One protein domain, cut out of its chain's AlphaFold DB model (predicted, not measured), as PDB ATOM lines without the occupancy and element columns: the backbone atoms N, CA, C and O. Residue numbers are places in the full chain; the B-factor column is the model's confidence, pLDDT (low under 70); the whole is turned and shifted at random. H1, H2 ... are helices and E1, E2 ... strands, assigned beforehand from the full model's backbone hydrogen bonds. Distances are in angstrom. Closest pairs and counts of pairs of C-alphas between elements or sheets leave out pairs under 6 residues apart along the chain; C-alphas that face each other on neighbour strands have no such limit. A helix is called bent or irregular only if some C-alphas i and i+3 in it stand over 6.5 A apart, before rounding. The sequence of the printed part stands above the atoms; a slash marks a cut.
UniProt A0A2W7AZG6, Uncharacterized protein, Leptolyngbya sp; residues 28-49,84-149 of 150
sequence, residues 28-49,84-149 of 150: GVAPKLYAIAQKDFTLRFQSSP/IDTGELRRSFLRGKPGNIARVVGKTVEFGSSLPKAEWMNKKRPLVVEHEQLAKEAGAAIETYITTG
ATOM      1  N   GLY A  28      30.095  -1.488   6.303       85.19
ATOM      2  CA  GLY A  28      29.862  -1.294   4.871       85.19
ATOM      3  C   GLY A  28      30.378   0.036   4.310       85.19
ATOM      4  O   GLY A  28      30.782   0.082   3.150       85.19
ATOM      5  N   VAL A  29      30.449   1.104   5.118       88.56
ATOM      6  CA  VAL A  29      31.001   2.408   4.690       88.56
ATOM      7  C   VAL A  29      32.512   2.521   4.922       88.56
ATOM      8  O   VAL A  29      33.153   3.442   4.408       88.56
ATOM      9  N   ALA A  30      33.122   1.556   5.619       84.38
ATOM     10  CA  ALA A  30      34.551   1.563   5.939       84.38
ATOM     11  C   ALA A  30      35.462   1.835   4.722       84.38
ATOM     12  O   ALA A  30      36.350   2.682   4.837       84.38
ATOM     13  N   PRO A  31      35.247   1.241   3.525       84.56
ATOM     14  CA  PRO A  31      36.087   1.529   2.361       84.56
ATOM     15  C   PRO A  31      36.071   3.003   1.929       84.56
ATOM     16  O   PRO A  31      37.112   3.526   1.526       84.56
ATOM     17  N   LYS A  32      34.918   3.681   2.025       87.19
ATOM     18  CA  LYS A  32      34.796   5.112   1.703       87.19
ATOM     19  C   LYS A  32      35.496   5.969   2.749       87.19
ATOM     20  O   LYS A  32      36.248   6.870   2.391       87.19
ATOM     21  N   LEU A  33      35.308   5.644   4.028       85.31
ATOM     22  CA  LEU A  33      35.986   6.325   5.132       85.31
ATOM     23  C   LEU A  33      37.511   6.207   5.022       85.31
ATOM     24  O   LEU A  33      38.224   7.187   5.231       85.31
ATOM     25  N   TYR A  34      38.017   5.045   4.603       83.50
ATOM     26  CA  TYR A  34      39.446   4.849   4.344       83.50
ATOM     27  C   TYR A  34      39.956   5.726   3.202       83.50
ATOM     28  O   TYR A  34      41.043   6.290   3.312       83.50
ATOM     29  N   ALA A  35      39.180   5.874   2.126       85.44
ATOM     30  CA  ALA A  35      39.552   6.741   1.013       85.44
ATOM     31  C   ALA A  35      39.595   8.222   1.425       85.44
ATOM     32  O   ALA A  35      40.539   8.929   1.067       85.44
ATOM     33  N   ILE A  36      38.616   8.673   2.217       87.94
ATOM     34  CA  ILE A  36      38.565  10.040   2.759       87.94
ATOM     35  C   ILE A  36      39.793  10.310   3.633       87.94
ATOM     36  O   ILE A  36      40.520  11.274   3.405       87.94
ATOM     37  N   ALA A  37      40.090   9.419   4.575       84.12
ATOM     38  CA  ALA A  37      41.234   9.574   5.465       84.12
ATOM     39  C   ALA A  37      42.587   9.495   4.730       84.12
ATOM     40  O   ALA A  37      43.520  10.231   5.044       84.12
ATOM     41  N   GLN A  38      42.700   8.652   3.698       82.44
ATOM     42  CA  GLN A  38      43.896   8.591   2.855       82.44
ATOM     43  C   GLN A  38      44.104   9.892   2.064       82.44
ATOM     44  O   GLN A  38      45.241  10.359   1.912       82.44
ATOM     45  N   LYS A  39      43.019  10.487   1.557       86.81
ATOM     46  CA  LYS A  39      43.045  11.787   0.878       86.81
ATOM     47  C   LYS A  39      43.472  12.893   1.844       86.81
ATOM     48  O   LYS A  39      44.399  13.628   1.510       86.81
ATOM     49  N   ASP A  40      42.877  12.956   3.036       87.38
ATOM     50  CA  ASP A  40      43.242  13.906   4.101       87.38
ATOM     51  C   ASP A  40      44.744  13.880   4.389       87.38
ATOM     52  O   ASP A  40      45.466  14.874   4.262       87.38
ATOM     53  N   PHE A  41      45.238  12.677   4.669       82.88
ATOM     54  CA  PHE A  41      46.635  12.434   4.965       82.88
ATOM     55  C   PHE A  41      47.555  12.834   3.802       82.88
ATOM     56  O   PHE A  41      48.607  13.445   4.006       82.88
ATOM     57  N   THR A  42      47.152  12.537   2.564       84.56
ATOM     58  CA  THR A  42      47.907  12.918   1.363       84.56
ATOM     59  C   THR A  42      48.023  14.436   1.235       84.56
ATOM     60  O   THR A  42      49.127  14.943   1.021       84.56
ATOM     61  N   LEU A  43      46.922  15.169   1.424       88.38
ATOM     62  CA  LEU A  43      46.906  16.635   1.383       88.38
ATOM     63  C   LEU A  43      47.789  17.237   2.485       88.38
ATOM     64  O   LEU A  43      48.530  18.200   2.254       88.38
ATOM     65  N   ARG A  44      47.794  16.630   3.672       86.12
ATOM     66  CA  ARG A  44      48.656  17.043   4.786       86.12
ATOM     67  C   ARG A  44      50.140  16.838   4.493       86.12
ATOM     68  O   ARG A  44      50.958  17.713   4.763       86.12
ATOM     69  N   PHE A  45      50.501  15.720   3.870       84.12
ATOM     70  CA  PHE A  45      51.875  15.473   3.422       84.12
ATOM     71  C   PHE A  45      52.318  16.452   2.333       84.12
ATOM     72  O   PHE A  45      53.443  16.954   2.370       84.12
ATOM     73  N   GLN A  46      51.444  16.743   1.370       86.56
ATOM     74  CA  GLN A  46      51.734  17.679   0.283       86.56
ATOM     75  C   GLN A  46      51.958  19.105   0.805       86.56
ATOM     76  O   GLN A  46      52.919  19.762   0.389       86.56
ATOM     77  N   SER A  47      51.140  19.536   1.768       89.69
ATOM     78  CA  SER A  47      51.239  20.842   2.437       89.69
ATOM     79  C   SER A  47      52.335  20.928   3.507       89.69
ATOM     80  O   SER A  47      52.518  21.989   4.097       89.69
ATOM     81  N   SER A  48      53.108  19.858   3.742       89.06
ATOM     82  CA  SER A  48      54.198  19.858   4.727       89.06
ATOM     83  C   SER A  48      55.180  21.018   4.484       89.06
ATOM     84  O   SER A  48      55.759  21.091   3.390       89.06
ATOM     85  N   PRO A  49      55.476  21.852   5.502       90.50
ATOM     86  CA  PRO A  49      56.491  22.893   5.398       90.50
ATOM     87  C   PRO A  49      57.904  22.319   5.280       90.50
ATOM     88  O   PRO A  49      58.145  21.122   5.506       90.50
ATOM     89  N   ILE A  84      59.098  14.267   4.482       61.50
ATOM     90  CA  ILE A  84      59.642  13.524   3.324       61.50
ATOM     91  C   ILE A  84      60.155  12.126   3.722       61.50
ATOM     92  O   ILE A  84      59.901  11.158   3.008       61.50
ATOM     93  N   ASP A  85      60.766  11.978   4.902       55.53
ATOM     94  CA  ASP A  85      61.414  10.717   5.315       55.53
ATOM     95  C   ASP A  85      60.530   9.779   6.140       55.53
ATOM     96  O   ASP A  85      60.994   8.778   6.687       55.53
ATOM     97  N   THR A  86      59.237  10.070   6.259       63.28
ATOM     98  CA  THR A  86      58.295   9.152   6.907       63.28
ATOM     99  C   THR A  86      57.623   8.262   5.873       63.28
ATOM    100  O   THR A  86      56.426   8.027   5.956       63.28
ATOM    101  N   GLY A  87      58.375   7.770   4.883       65.81
ATOM    102  CA  GLY A  87      57.855   6.886   3.835       65.81
ATOM    103  C   GLY A  87      57.155   5.652   4.404       65.81
ATOM    104  O   GLY A  87      56.127   5.238   3.889       65.81
ATOM    105  N   GLU A  88      57.652   5.111   5.515       70.56
ATOM    106  CA  GLU A  88      56.996   4.034   6.263       70.56
ATOM    107  C   GLU A  88      55.629   4.442   6.821       70.56
ATOM    108  O   GLU A  88      54.655   3.728   6.616       70.56
ATOM    109  N   LEU A  89      55.541   5.624   7.432       73.38
ATOM    110  CA  LEU A  89      54.288   6.190   7.917       73.38
ATOM    111  C   LEU A  89      53.344   6.442   6.742       73.38
ATOM    112  O   LEU A  89      52.244   5.927   6.697       73.38
ATOM    113  N   ARG A  90      53.813   7.116   5.691       73.50
ATOM    114  CA  ARG A  90      53.032   7.322   4.470       73.50
ATOM    115  C   ARG A  90      52.501   6.014   3.884       73.50
ATOM    116  O   ARG A  90      51.393   6.000   3.365       73.50
ATOM    117  N   ARG A  91      53.274   4.927   3.976       73.75
ATOM    118  CA  ARG A  91      52.858   3.588   3.550       73.75
ATOM    119  C   ARG A  91      51.869   2.933   4.511       73.75
ATOM    120  O   ARG A  91      50.994   2.237   4.013       73.75
ATOM    121  N   SER A  92      51.955   3.144   5.826       70.44
ATOM    122  CA  SER A  92      50.932   2.647   6.763       70.44
ATOM    123  C   SER A  92      49.581   3.319   6.555       70.44
ATOM    124  O   SER A  92      48.546   2.718   6.827       70.44
ATOM    125  N   PHE A  93      49.593   4.523   5.982       69.44
ATOM    126  CA  PHE A  93      48.404   5.247   5.560       69.44
ATOM    127  C   PHE A  93      47.899   4.885   4.140       69.44
ATOM    128  O   PHE A  93      47.123   5.636   3.550       69.44
ATOM    129  N   LEU A  94      48.305   3.746   3.561       67.94
ATOM    130  CA  LEU A  94      47.745   3.230   2.301       67.94
ATOM    131  C   LEU A  94      46.756   2.086   2.565       67.94
ATOM    132  O   LEU A  94      46.983   1.242   3.434       67.94
ATOM    133  N   ARG A  95      45.659   2.034   1.794       64.25
ATOM    134  CA  ARG A  95      44.638   0.982   1.915       64.25
ATOM    135  C   ARG A  95      45.279  -0.411   1.848       64.25
ATOM    136  O   ARG A  95      46.051  -0.700   0.936       64.25
ATOM    137  N   GLY A  96      44.929  -1.277   2.801       59.75
ATOM    138  CA  GLY A  96      45.406  -2.665   2.848       59.75
ATOM    139  C   GLY A  96      46.856  -2.829   3.313       59.75
ATOM    140  O   GLY A  96      47.418  -3.911   3.154       59.75
ATOM    141  N   LYS A  97      47.485  -1.782   3.867       66.81
ATOM    142  CA  LYS A  97      48.799  -1.894   4.510       66.81
ATOM    143  C   LYS A  97      48.666  -2.113   6.022       66.81
ATOM    144  O   LYS A  97      47.760  -1.553   6.640       66.81
ATOM    145  N   PRO A  98      49.566  -2.910   6.631       54.53
ATOM    146  CA  PRO A  98      49.630  -3.037   8.082       54.53
ATOM    147  C   PRO A  98      49.895  -1.653   8.687       54.53
ATOM    148  O   PRO A  98      50.823  -0.960   8.268       54.53
ATOM    149  N   GLY A  99      49.047  -1.228   9.626       57.75
ATOM    150  CA  GLY A  99      49.127   0.112  10.213       57.75
ATOM    151  C   GLY A  99      47.894   1.006  10.061       57.75
ATOM    152  O   GLY A  99      48.017   2.168  10.428       57.75
ATOM    153  N   ASN A 100      46.782   0.471   9.529       61.66
ATOM    154  CA  ASN A 100      45.434   1.032   9.312       61.66
ATOM    155  C   ASN A 100      45.218   2.540   9.543       61.66
ATOM    156  O   ASN A 100      45.235   3.001  10.677       61.66
ATOM    157  N   ILE A 101      44.860   3.217   8.443       65.75
ATOM    158  CA  ILE A 101      44.465   4.633   8.278       65.75
ATOM    159  C   ILE A 101      43.250   5.032   9.122       65.75
ATOM    160  O   ILE A 101      43.134   6.167   9.587       65.75
ATOM    161  N   ALA A 102      42.302   4.110   9.243       69.38
ATOM    162  CA  ALA A 102      41.129   4.259  10.071       69.38
ATOM    163  C   ALA A 102      40.601   2.871  10.449       69.38
ATOM    164  O   ALA A 102      40.912   1.875   9.787       69.38
ATOM    165  N   ARG A 103      39.797   2.805  11.501       71.81
ATOM    166  CA  ARG A 103      39.129   1.597  11.971       71.81
ATOM    167  C   ARG A 103      37.679   1.939  12.276       71.81
ATOM    168  O   ARG A 103      37.409   2.899  12.988       71.81
ATOM    169  N   VAL A 104      36.761   1.143  11.743       71.62
ATOM    170  CA  VAL A 104      35.355   1.190  12.150       71.62
ATOM    171  C   VAL A 104      35.166   0.194  13.289       71.62
ATOM    172  O   VAL A 104      35.490  -0.984  13.132       71.62
ATOM    173  N   VAL A 105      34.683   0.662  14.438       74.31
ATOM    174  CA  VAL A 105      34.415  -0.163  15.625       74.31
ATOM    175  C   VAL A 105      32.944  -0.005  15.995       74.31
ATOM    176  O   VAL A 105      32.556   0.881  16.755       74.31
ATOM    177  N   GLY A 106      32.093  -0.844  15.404       74.44
ATOM    178  CA  GLY A 106      30.642  -0.709  15.523       74.44
ATOM    179  C   GLY A 106      30.157   0.625  14.948       74.44
ATOM    180  O   GLY A 106      30.065   0.780  13.733       74.44
ATOM    181  N   LYS A 107      29.872   1.590  15.831       73.56
ATOM    182  CA  LYS A 107      29.364   2.932  15.487       73.56
ATOM    183  C   LYS A 107      30.434   4.022  15.459       73.56
ATOM    184  O   LYS A 107      30.133   5.148  15.073       73.56
ATOM    185  N   THR A 108      31.653   3.726  15.901       71.62
ATOM    186  CA  THR A 108      32.733   4.713  15.939       71.62
ATOM    187  C   THR A 108      33.664   4.546  14.751       71.62
ATOM    188  O   THR A 108      33.911   3.440  14.264       71.62
ATOM    189  N   VAL A 109      34.190   5.678  14.288       71.56
ATOM    190  CA  VAL A 109      35.239   5.741  13.275       71.56
ATOM    191  C   VAL A 109      36.462   6.338  13.945       71.56
ATOM    192  O   VAL A 109      36.450   7.486  14.376       71.56
ATOM    193  N   GLU A 110      37.516   5.547  14.056       76.69
ATOM    194  CA  GLU A 110      38.803   5.990  14.574       76.69
ATOM    195  C   GLU A 110      39.735   6.242  13.396       76.69
ATOM    196  O   GLU A 110      39.904   5.359  12.562       76.69
ATOM    197  N   PHE A 111      40.373   7.408  13.328       75.81
ATOM    198  CA  PHE A 111      41.407   7.699  12.335       75.81
ATOM    199  C   PHE A 111      42.785   7.606  12.995       75.81
ATOM    200  O   PHE A 111      42.978   8.110  14.101       75.81
ATOM    201  N   GLY A 112      43.771   7.000  12.335       72.50
ATOM    202  CA  GLY A 112      45.092   6.872  12.946       72.50
ATOM    203  C   GLY A 112      46.067   6.006  12.172       72.50
ATOM    204  O   GLY A 112      45.853   5.672  11.015       72.50
ATOM    205  N   SER A 113      47.170   5.668  12.831       75.31
ATOM    206  CA  SER A 113      48.025   4.568  12.412       75.31
ATOM    207  C   SER A 113      48.498   3.804  13.637       75.31
ATOM    208  O   SER A 113      48.838   4.416  14.646       75.31
ATOM    209  N   SER A 114      48.548   2.474  13.547       73.19
ATOM    210  CA  SER A 114      49.042   1.625  14.638       73.19
ATOM    211  C   SER A 114      50.570   1.524  14.702       73.19
ATOM    212  O   SER A 114      51.104   0.786  15.527       73.19
ATOM    213  N   LEU A 115      51.304   2.256  13.851       77.06
ATOM    214  CA  LEU A 115      52.761   2.323  13.954       77.06
ATOM    215  C   LEU A 115      53.172   3.077  15.233       77.06
ATOM    216  O   LEU A 115      52.763   4.228  15.396       77.06
ATOM    217  N   PRO A 116      54.076   2.541  16.078       77.25
ATOM    218  CA  PRO A 116      54.546   3.239  17.284       77.25
ATOM    219  C   PRO A 116      55.123   4.635  16.997       77.25
ATOM    220  O   PRO A 116      54.935   5.593  17.748       77.25
ATOM    221  N   LYS A 117      55.784   4.792  15.843       75.81
ATOM    222  CA  LYS A 117      56.316   6.081  15.385       75.81
ATOM    223  C   LYS A 117      55.213   7.106  15.095       75.81
ATOM    224  O   LYS A 117      55.465   8.300  15.239       75.81
ATOM    225  N   ALA A 118      54.016   6.668  14.702       76.31
ATOM    226  CA  ALA A 118      52.873   7.545  14.463       76.31
ATOM    227  C   ALA A 118      52.423   8.233  15.752       76.31
ATOM    228  O   ALA A 118      52.167   9.431  15.728       76.31
ATOM    229  N   GLU A 119      52.403   7.514  16.876       78.00
ATOM    230  CA  GLU A 119      52.005   8.064  18.175       78.00
ATOM    231  C   GLU A 119      52.950   9.191  18.622       78.00
ATOM    232  O   GLU A 119      52.516  10.300  18.945       78.00
ATOM    233  N   TRP A 120      54.263   8.942  18.572       78.44
ATOM    234  CA  TRP A 120      55.263   9.961  18.900       78.44
ATOM    235  C   TRP A 120      55.197  11.156  17.945       78.44
ATOM    236  O   TRP A 120      55.296  12.308  18.374       78.44
ATOM    237  N   MET A 121      54.998  10.890  16.651       78.50
ATOM    238  CA  MET A 121      54.843  11.943  15.657       78.50
ATOM    239  C   MET A 121      53.584  12.765  15.914       78.50
ATOM    240  O   MET A 121      53.708  13.979  15.925       78.50
ATOM    241  N   ASN A 122      52.434  12.160  16.224       78.94
ATOM    242  CA  ASN A 122      51.190  12.881  16.512       78.94
ATOM    243  C   ASN A 122      51.338  13.859  17.687       78.94
ATOM    244  O   ASN A 122      50.814  14.966  17.620       78.94
ATOM    245  N   LYS A 123      52.123  13.506  18.718       80.88
ATOM    246  CA  LYS A 123      52.424  14.401  19.857       80.88
ATOM    247  C   LYS A 123      53.213  15.656  19.454       80.88
ATOM    248  O   LYS A 123      53.182  16.655  20.166       80.88
ATOM    249  N   LYS A 124      53.980  15.607  18.359       80.69
ATOM    250  CA  LYS A 124      54.862  16.705  17.910       80.69
ATOM    251  C   LYS A 124      54.371  17.406  16.644       80.69
ATOM    252  O   LYS A 124      54.658  18.580  16.439       80.69
ATOM    253  N   ARG A 125      53.705  16.654  15.779       82.88
ATOM    254  CA  ARG A 125      53.207  16.994  14.449       82.88
ATOM    255  C   ARG A 125      51.942  16.178  14.238       82.88
ATOM    256  O   ARG A 125      52.034  15.050  13.761       82.88
ATOM    257  N   PRO A 126      50.779  16.711  14.617       80.69
ATOM    258  CA  PRO A 126      49.524  16.009  14.425       80.69
ATOM    259  C   PRO A 126      49.316  15.668  12.937       80.69
ATOM    260  O   PRO A 126      49.252  16.558  12.082       80.69
ATOM    261  N   LEU A 127      49.311  14.368  12.635       76.56
ATOM    262  CA  LEU A 127      49.201  13.766  11.300       76.56
ATOM    263  C   LEU A 127      47.756  13.448  10.949       76.56
ATOM    264  O   LEU A 127      47.362  13.546   9.793       76.56
ATOM    265  N   VAL A 128      47.000  13.043  11.963       71.75
ATOM    266  CA  VAL A 128      45.578  12.754  11.885       71.75
ATOM    267  C   VAL A 128      44.923  13.641  12.920       71.75
ATOM    268  O   VAL A 128      45.085  13.426  14.121       71.75
ATOM    269  N   VAL A 129      44.271  14.689  12.437       75.56
ATOM    270  CA  VAL A 129      43.547  15.646  13.266       75.56
ATOM    271  C   VAL A 129      42.161  15.739  12.693       75.56
ATOM    272  O   VAL A 129      42.016  16.002  11.500       75.56
ATOM    273  N   GLU A 130      41.166  15.536  13.542       79.88
ATOM    274  CA  GLU A 130      39.801  15.864  13.184       79.88
ATOM    275  C   GLU A 130      39.696  17.373  12.943       79.88
ATOM    276  O   GLU A 130      40.067  18.189  13.785       79.88
ATOM    277  N   HIS A 131      39.215  17.740  11.765       85.88
ATOM    278  CA  HIS A 131      38.874  19.110  11.423       85.88
ATOM    279  C   HIS A 131      37.578  19.122  10.626       85.88
ATOM    280  O   HIS A 131      37.160  18.098  10.084       85.88
ATOM    281  N   GLU A 132      36.980  20.303  10.506       88.69
ATOM    282  CA  GLU A 132      35.654  20.498   9.920       88.69
ATOM    283  C   GLU A 132      35.486  19.798   8.564       88.69
ATOM    284  O   GLU A 132      34.544  19.036   8.374       88.69
ATOM    285  N   GLN A 133      36.439  19.977   7.641       90.19
ATOM    286  CA  GLN A 133      36.359  19.344   6.321       90.19
ATOM    287  C   GLN A 133      36.389  17.804   6.380       90.19
ATOM    288  O   GLN A 133      35.651  17.159   5.636       90.19
ATOM    289  N   LEU A 134      37.198  17.210   7.264       88.06
ATOM    290  CA  LEU A 134      37.272  15.758   7.429       88.06
ATOM    291  C   LEU A 134      35.971  15.218   8.035       88.06
ATOM    292  O   LEU A 134      35.413  14.249   7.520       88.06
ATOM    293  N   ALA A 135      35.455  15.882   9.074       88.44
ATOM    294  CA  ALA A 135      34.179  15.539   9.699       88.44
ATOM    295  C   ALA A 135      33.014  15.651   8.703       88.44
ATOM    296  O   ALA A 135      32.163  14.765   8.642       88.44
ATOM    297  N   LYS A 136      33.009  16.689   7.859       91.69
ATOM    298  CA  LYS A 136      31.993  16.900   6.821       91.69
ATOM    299  C   LYS A 136      32.034  15.824   5.735       91.69
ATOM    300  O   LYS A 136      30.990  15.279   5.387       91.69
ATOM    301  N   GLU A 137      33.215  15.497   5.206       92.06
ATOM    302  CA  GLU A 137      33.361  14.447   4.185       92.06
ATOM    303  C   GLU A 137      32.985  13.065   4.746       92.06
ATOM    304  O   GLU A 137      32.252  12.314   4.098       92.06
ATOM    305  N   ALA A 138      33.431  12.741   5.964       89.69
ATOM    306  CA  ALA A 138      33.089  11.486   6.631       89.69
ATOM    307  C   ALA A 138      31.591  11.397   6.961       89.69
ATOM    308  O   ALA A 138      30.965  10.373   6.686       89.69
ATOM    309  N   GLY A 139      31.003  12.477   7.485       90.44
ATOM    310  CA  GLY A 139      29.577  12.569   7.799       90.44
ATOM    311  C   GLY A 139      28.700  12.365   6.567       90.44
ATOM    312  O   GLY A 139      27.807  11.524   6.592       90.44
ATOM    313  N   ALA A 140      29.023  13.029   5.452       93.44
ATOM    314  CA  ALA A 140      28.301  12.856   4.191       93.44
ATOM    315  C   ALA A 140      28.382  11.413   3.656       93.44
ATOM    316  O   ALA A 140      27.407  10.881   3.118       93.44
ATOM    317  N   ALA A 141      29.532  10.746   3.817       91.69
ATOM    318  CA  ALA A 141      29.689   9.348   3.424       91.69
ATOM    319  C   ALA A 141      28.845   8.403   4.294       91.69
ATOM    320  O   ALA A 141      28.201   7.499   3.759       91.69
ATOM    321  N   ILE A 142      28.820   8.630   5.611       90.81
ATOM    322  CA  ILE A 142      27.998   7.870   6.560       90.81
ATOM    323  C   ILE A 142      26.509   8.083   6.267       90.81
ATOM    324  O   ILE A 142      25.770   7.109   6.162       90.81
ATOM    325  N   GLU A 143      26.072   9.325   6.070       91.12
ATOM    326  CA  GLU A 143      24.682   9.658   5.746       91.12
ATOM    327  C   GLU A 143      24.233   9.000   4.436       91.12
ATOM    328  O   GLU A 143      23.176   8.366   4.381       91.12
ATOM    329  N   THR A 144      25.064   9.072   3.394       92.69
ATOM    330  CA  THR A 144      24.792   8.417   2.105       92.69
ATOM    331  C   THR A 144      24.665   6.907   2.273       92.69
ATOM    332  O   THR A 144      23.752   6.297   1.710       92.69
ATOM    333  N   TYR A 145      25.543   6.289   3.064       91.75
ATOM    334  CA  TYR A 145      25.484   4.857   3.329       91.75
ATOM    335  C   TYR A 145      24.216   4.482   4.100       91.75
ATOM    336  O   TYR A 145      23.476   3.591   3.674       91.75
ATOM    337  N   ILE A 146      23.917   5.199   5.187       89.56
ATOM    338  CA  ILE A 146      22.731   4.949   6.009       89.56
ATOM    339  C   ILE A 146      21.472   5.090   5.167       89.56
ATOM    340  O   ILE A 146      20.635   4.211   5.237       89.56
ATOM    341  N   THR A 147      21.341   6.119   4.333       88.75
ATOM    342  CA  THR A 147      20.126   6.349   3.535       88.75
ATOM    343  C   THR A 147      20.037   5.406   2.332       88.75
ATOM    344  O   THR A 147      19.060   4.672   2.178       88.75
ATOM    345  N   THR A 148      21.089   5.319   1.516       87.75
ATOM    346  CA  THR A 148      21.047   4.656   0.194       87.75
ATOM    347  C   THR A 148      21.669   3.261   0.145       87.75
ATOM    348  O   THR A 148      21.383   2.495  -0.769       87.75
ATOM    349  N   GLY A 149      22.520   2.924   1.114       83.00
ATOM    350  CA  GLY A 149      23.174   1.614   1.225       83.00
ATOM    351  C   GLY A 149      24.417   1.516   0.355       83.00
ATOM    352  O   GLY A 149      24.996   0.439   0.231       83.00
TER     353      GLY A 149
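Overview. This is residues 28 to 49 and 84 to 149 of the 150 residues of an uncharacterized protein of Leptolyngbya sp (UniProt A0A2W7AZG6). A small two-strand hairpin, E1 and E2, packs on residues 28 to 38 of the long helix H1, and a second long helix, H4, runs beside H1 the opposite way. Toward the other end of the long axis the shorter helices H2 and H3 are near each other, crosswise and only loosely joined. The printed part has 88 residues, with the order H1, H2, E1, E2, H3, H4; its class is mostly helix, and the one sheet, E1 - E2, is antiparallel. It is compact, with a radius of gyration of the C-alphas of 13.1 A, yet elongated, spanning 41 by 25 by 19 A.

Arrangement. Look first at the hairpin of E1, residues 102 to 105, and E2, residues 108 to 111: N 103 and O 110 are 2.8 A apart, within hydrogen-bond range. From there go to H1, residues 28 to 46, whose closest C-alpha pair with E1 is Tyr 34 and Ala 102, 6.0 A apart. H1 touches H4, residues 132 to 148, opposite ways at a shallow tilt of 20 degrees; their closest C-alphas, of Leu 33 and Ala 138, are 6.1 A apart. H2, residues 87 to 92, and H3, residues 116 to 124, are close but not clearly touching: their closest C-alphas, of Leu 89 and Ala 118, are 6.8 A apart. Their lines are only just about perpendicular, at 72 degrees. Every O i to N i+4 pair is within hydrogen-bond range in H2 and H4, against 14 of 15 in H1 and 3 of 5 in H3.

Along the chain. Find C-alpha 28 at (29.862, -1.294, 4.871); from there H1 runs 29.3 A to C-alpha 46. H1 is irregular: C-alphas 28 and 31 are 7.3 A apart. E1 measures 9.8 A, E2 9.9 A, H2 8.6 A and H3 13.5 A. H4 runs 23.6 A to C-alpha 148 at (21.047, 4.656, 0.194).

Size, cuts and confidence. The two C-alphas farthest apart, of Asp 85 and Thr 147, are 41.6 A apart. Residues 50 to 83 are not printed, and C-alphas 49 and 84 across this cut are 10.1 A apart. Of the links that are printed whole, none is long. Look for pLDDT under 70 at residues 84 to 87 and 93 to 102.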